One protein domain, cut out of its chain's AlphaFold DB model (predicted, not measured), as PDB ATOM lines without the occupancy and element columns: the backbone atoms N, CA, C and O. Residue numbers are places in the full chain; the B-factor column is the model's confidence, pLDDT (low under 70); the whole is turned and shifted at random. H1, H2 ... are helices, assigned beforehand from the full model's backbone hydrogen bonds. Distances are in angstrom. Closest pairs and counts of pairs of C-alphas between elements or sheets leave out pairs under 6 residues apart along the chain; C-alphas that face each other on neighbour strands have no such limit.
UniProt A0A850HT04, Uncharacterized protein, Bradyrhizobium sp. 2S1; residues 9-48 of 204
ATOM      1  N   HIS A   9      29.495  28.491 -44.073       81.06
ATOM      2  CA  HIS A   9      30.821  27.953 -44.378       81.06
ATOM      3  C   HIS A   9      31.967  28.803 -43.809       81.06
ATOM      4  O   HIS A   9      33.041  28.260 -43.523       81.06
ATOM      5  N   ARG A  10      31.764  30.111 -43.595       81.44
ATOM      6  CA  ARG A  10      32.726  30.963 -42.871       81.44
ATOM      7  C   ARG A  10      32.669  30.704 -41.374       81.44
ATOM      8  O   ARG A  10      33.716  30.581 -40.743       81.44
ATOM      9  N   VAL A  11      31.471  30.526 -40.817       83.69
ATOM     10  CA  VAL A  11      31.309  30.179 -39.397       83.69
ATOM     11  C   VAL A  11      31.950  28.817 -39.097       83.69
ATOM     12  O   VAL A  11      32.739  28.697 -38.161       83.69
ATOM     13  N   GLU A  12      31.706  27.801 -39.931       86.25
ATOM     14  CA  GLU A  12      32.377  26.494 -39.852       86.25
ATOM     15  C   GLU A  12      33.905  26.615 -39.980       86.25
ATOM     16  O   GLU A  12      34.635  25.929 -39.261       86.25
ATOM     17  N   ALA A  13      34.405  27.507 -40.846       84.06
ATOM     18  CA  ALA A  13      35.839  27.759 -40.989       84.06
ATOM     19  C   ALA A  13      36.462  28.370 -39.723       84.06
ATOM     20  O   ALA A  13      37.533  27.924 -39.316       84.06
ATOM     21  N   VAL A  14      35.788  29.325 -39.070       85.19
ATOM     22  CA  VAL A  14      36.233  29.921 -37.795       85.19
ATOM     23  C   VAL A  14      36.154  28.918 -36.637       85.19
ATOM     24  O   VAL A  14      37.007  28.923 -35.753       85.19
ATOM     25  N   ARG A  15      35.154  28.025 -36.625       85.94
ATOM     26  CA  ARG A  15      35.018  26.977 -35.592       85.94
ATOM     27  C   ARG A  15      35.942  25.773 -35.809       85.94
ATOM     28  O   ARG A  15      36.165  25.015 -34.864       85.94
ATOM     29  N   GLY A  16      36.450  25.563 -37.025       84.94
ATOM     30  CA  GLY A  16      37.311  24.430 -37.386       84.94
ATOM     31  C   GLY A  16      36.616  23.060 -37.371       84.94
ATOM     32  O   GLY A  16      37.287  22.033 -37.434       84.94
ATOM     33  N   ARG A  17      35.279  23.026 -37.271       87.50
ATOM     34  CA  ARG A  17      34.448  21.810 -37.270       87.50
ATOM     35  C   ARG A  17      33.119  22.059 -37.994       87.50
ATOM     36  O   ARG A  17      32.592  23.170 -37.898       87.50
ATOM     37  N   PRO A  18      32.569  21.055 -38.698       87.12
ATOM     38  CA  PRO A  18      31.311  21.201 -39.421       87.12
ATOM     39  C   PRO A  18      30.119  21.268 -38.457       87.12
ATOM     40  O   PRO A  18      30.177  20.724 -37.353       87.12
ATOM     41  N   LEU A  19      29.017  21.873 -38.900       81.19
ATOM     42  CA  LEU A  19      27.811  22.154 -38.107       81.19
ATOM     43  C   LEU A  19      27.239  20.922 -37.382       81.19
ATOM     44  O   LEU A  19      26.739  21.023 -36.266       81.19
ATOM     45  N   LYS A  20      27.355  19.737 -37.995       86.31
ATOM     46  CA  LYS A  20      26.925  18.447 -37.422       86.31
ATOM     47  C   LYS A  20      27.664  18.044 -36.133       86.31
ATOM     48  O   LYS A  20      27.130  17.248 -35.370       86.31
ATOM     49  N   ASP A  21      28.871  18.570 -35.921       90.75
ATOM     50  CA  ASP A  21      29.749  18.278 -34.781       90.75
ATOM     51  C   ASP A  21      29.816  19.469 -33.795       90.75
ATOM     52  O   ASP A  21      30.660  19.494 -32.897       90.75
ATOM     53  N   TRP A  22      28.959  20.487 -33.960       90.69
ATOM     54  CA  TRP A  22      28.896  21.640 -33.056       90.69
ATOM     55  C   TRP A  22      28.240  21.279 -31.724       90.69
ATOM     56  O   TRP A  22      27.196  20.628 -31.662       90.69
ATOM     57  N   LEU A  23      28.828  21.775 -30.637       92.44
ATOM     58  CA  LEU A  23      28.238  21.689 -29.306       92.44
ATOM     59  C   LEU A  23      27.201  22.804 -29.109       92.44
ATOM     60  O   LEU A  23      27.251  23.842 -29.768       92.44
ATOM     61  N   ALA A  24      26.308  22.645 -28.126       89.56
ATOM     62  CA  ALA A  24      25.348  23.693 -27.756       89.56
ATOM     63  C   ALA A  24      26.034  25.048 -27.468       89.56
ATOM     64  O   ALA A  24      25.502  26.099 -27.816       89.56
ATOM     65  N   THR A  25      27.248  25.021 -26.908       91.00
ATOM     66  CA  THR A  25      28.088  26.207 -26.677       91.00
ATOM     67  C   THR A  25      28.573  26.868 -27.971       91.00
ATOM     68  O   THR A  25      28.656  28.092 -28.023       91.00
ATOM     69  N   ASP A  26      28.882  26.092 -29.018       87.44
ATOM     70  CA  ASP A  26      29.285  26.637 -30.322       87.44
ATOM     71  C   ASP A  26      28.101  27.345 -30.992       87.44
ATOM     72  O   ASP A  26      28.255  28.461 -31.486       87.44
ATOM     73  N   VAL A  27      26.913  26.726 -30.942       87.00
ATOM     74  CA  VAL A  27      25.655  27.299 -31.453       87.00
ATOM     75  C   VAL A  27      25.298  28.582 -30.699       87.00
ATOM     76  O   VAL A  27      25.068  29.610 -31.327       87.00
ATOM     77  N   ALA A  28      25.309  28.554 -29.362       90.38
ATOM     78  CA  ALA A  28      25.006  29.724 -28.536       90.38
ATOM     79  C   ALA A  28      25.982  30.885 -28.787       90.38
ATOM     80  O   ALA A  28      25.559  32.036 -28.880       90.38
ATOM     81  N   ARG A  29      27.279  30.591 -28.962       88.62
ATOM     82  CA  ARG A  29      28.275  31.607 -29.323       88.62
ATOM     83  C   ARG A  29      28.007  32.188 -30.713       88.62
ATOM     84  O   ARG A  29      28.077  33.399 -30.865       88.62
ATOM     85  N   THR A  30      27.663  31.360 -31.699       88.00
ATOM     86  CA  THR A  30      27.307  31.837 -33.045       88.00
ATOM     87  C   THR A  30      26.054  32.719 -33.019       88.00
ATOM     88  O   THR A  30      26.030  33.735 -33.699       88.00
ATOM     89  N   ILE A  31      25.041  32.406 -32.202       88.38
ATOM     90  CA  ILE A  31      23.853  33.268 -32.040       88.38
ATOM     91  C   ILE A  31      24.238  34.632 -31.441       88.38
ATOM     92  O   ILE A  31      23.813  35.658 -31.962       88.38
ATOM     93  N   ALA A  32      25.084  34.658 -30.406       88.75
ATOM     94  CA  ALA A  32      25.570  35.908 -29.813       88.75
ATOM     95  C   ALA A  32      26.431  36.736 -30.790       88.75
ATOM     96  O   ALA A  32      26.316  37.957 -30.837       88.75
ATOM     97  N   GLU A  33      27.257  36.077 -31.609       87.94
ATOM     98  CA  GLU A  33      28.001  36.710 -32.706       87.94
ATOM     99  C   GLU A  33      27.039  37.308 -33.761       87.94
ATOM    100  O   GLU A  33      27.215  38.456 -34.159       87.94
ATOM    101  N   ILE A  34      25.971  36.598 -34.153       88.50
ATOM    102  CA  ILE A  34      24.929  37.114 -35.070       88.50
ATOM    103  C   ILE A  34      24.200  38.325 -34.468       88.50
ATOM    104  O   ILE A  34      23.939  39.295 -35.181       88.50
ATOM    105  N   GLN A  35      23.878  38.299 -33.174       85.31
ATOM    106  CA  GLN A  35      23.256  39.432 -32.481       85.31
ATOM    107  C   GLN A  35      24.185  40.652 -32.466       85.31
ATOM    108  O   GLN A  35      23.771  41.723 -32.893       85.31
ATOM    109  N   ALA A  36      25.465  40.481 -32.118       85.00
ATOM    110  CA  ALA A  36      26.442  41.573 -32.129       85.00
ATOM    111  C   ALA A  36      26.614  42.223 -33.517       85.00
ATOM    112  O   ALA A  36      26.821  43.435 -33.604       85.00
ATOM    113  N   VAL A  37      26.499  41.448 -34.604       85.50
ATOM    114  CA  VAL A  37      26.522  42.004 -35.966       85.50
ATOM    115  C   VAL A  37      25.209  42.721 -36.317       85.50
ATOM    116  O   VAL A  37      25.255  43.791 -36.921       85.50
ATOM    117  N   ASN A  38      24.044  42.199 -35.908       81.69
ATOM    118  CA  ASN A  38      22.752  42.885 -36.092       81.69
ATOM    119  C   ASN A  38      22.688  44.221 -35.331       81.69
ATOM    120  O   ASN A  38      22.208  45.213 -35.872       81.69
ATOM    121  N   ASP A  39      23.226  44.258 -34.111       82.62
ATOM    122  CA  ASP A  39      23.302  45.453 -33.265       82.62
ATOM    123  C   ASP A  39      24.344  46.479 -33.765       82.62
ATOM    124  O   ASP A  39      24.499  47.552 -33.178       82.62
ATOM    125  N   GLY A  40      25.093  46.162 -34.831       81.50
ATOM    126  CA  GLY A  40      26.151  47.015 -35.381       81.50
ATOM    127  C   GLY A  40      27.397  47.134 -34.494       81.50
ATOM    128  O   GLY A  40      28.221  48.019 -34.718       81.50
ATOM    129  N   MET A  41      27.545  46.260 -33.492       84.69
ATOM    130  CA  MET A  41      28.697  46.206 -32.579       84.69
ATOM    131  C   MET A  41      29.920  45.514 -33.203       84.69
ATOM    132  O   MET A  41      31.042  45.717 -32.742       84.69
ATOM    133  N   ALA A  42      29.707  44.700 -34.237       84.38
ATOM    134  CA  ALA A  42      30.737  44.041 -35.037       84.38
ATOM    135  C   ALA A  42      30.285  43.954 -36.503       84.38
ATOM    136  O   ALA A  42      29.090  44.037 -36.787       84.38
ATOM    137  N   THR A  43      31.202  43.738 -37.449       81.69
ATOM    138  CA  THR A  43      30.821  43.369 -38.824       81.69
ATOM    139  C   THR A  43      30.939  41.862 -39.066       81.69
ATOM    140  O   THR A  43      31.731  41.160 -38.432       81.69
ATOM    141  N   ALA A  44      30.160  41.341 -40.020       81.31
ATOM    142  CA  ALA A  44      30.213  39.928 -40.403       81.31
ATOM    143  C   ALA A  44      31.580  39.508 -40.978       81.31
ATOM    144  O   ALA A  44      31.938  38.338 -40.885       81.31
ATOM    145  N   ASP A  45      32.334  40.443 -41.562       79.88
ATOM    146  CA  ASP A  45      33.653  40.185 -42.153       79.88
ATOM    147  C   ASP A  45      34.752  40.115 -41.072       79.88
ATOM    148  O   ASP A  45      35.587  39.218 -41.104       79.88
ATOM    149  N   GLU A  46      34.682  40.963 -40.038       80.31
ATOM    150  CA  GLU A  46      35.541  40.852 -38.845       80.31
ATOM    151  C   GLU A  46      35.235  39.595 -38.014       80.31
ATOM    152  O   GLU A  46      36.139  38.990 -37.437       80.31
ATOM    153  N   THR A  47      33.960  39.198 -37.946       84.31
ATOM    154  CA  THR A  47      33.501  38.074 -37.111       84.31
ATOM    155  C   THR A  47      33.711  36.720 -37.798       84.31
ATOM    156  O   THR A  47      34.150  35.758 -37.162       84.31
ATOM    157  N   TRP A  48      33.440  36.639 -39.105       87.00
ATOM    158  CA  TRP A  48      33.636  35.443 -39.929       87.00
ATOM    159  C   TRP A  48      34.299  35.806 -41.270       87.00
ATOM    160  O   TRP A  48      33.623  35.870 -42.308       87.00
TER     161      TRP A  48
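Overview. This is residues 9 to 48 of the 204 residues of an uncharacterized protein of Bradyrhizobium sp. 2S1 (UniProt A0A850HT04). What is the shape? It is a flat, open ring: the long helix H2 makes one side, short helices H1 and H3 make the other. What is printed? 40 residues hold H1, H2 and H3 in that order and no named strand; the class is all helix. The whole is compact, radius of gyration of the C-alphas 10.2 A, spanning 29 by 18 by 9 A.

Arrangement. How do the first two helices stand? H1, residues 9 to 15, and H2, residues 24 to 38, are close but not clearly touching, opposite ways at a steep tilt of 60 degrees; their closest C-alphas, of Val 11 and Thr 30, are 7.7 A apart. And the third? H3, residues 44 to 47, and H2 are close but not clearly touching, the closest C-alphas, of Val 37 and Ala 44, 6.1 A apart. H1 and H3 are near each other. In H1 and H2 every O i to N i+4 pair is within hydrogen-bond range; H3 is too short for one.

Along the chain. Where does H1 begin? C-alpha 9 is at (30.821, 27.953, -44.378). How long are the helices? From first to last C-alpha H1 measures 9.8 A, H2 21.1 A and H3 5.0 A, ending at C-alpha 47 (33.501, 38.074, -37.111).

Size, cuts and confidence. How large is it? The farthest C-alphas, of Asp 21 and Gly 40, are 29.0 A apart. Is it continuous and confident? The printed part has no cut, no link is long, and no printed residue is under 70 in pLDDT.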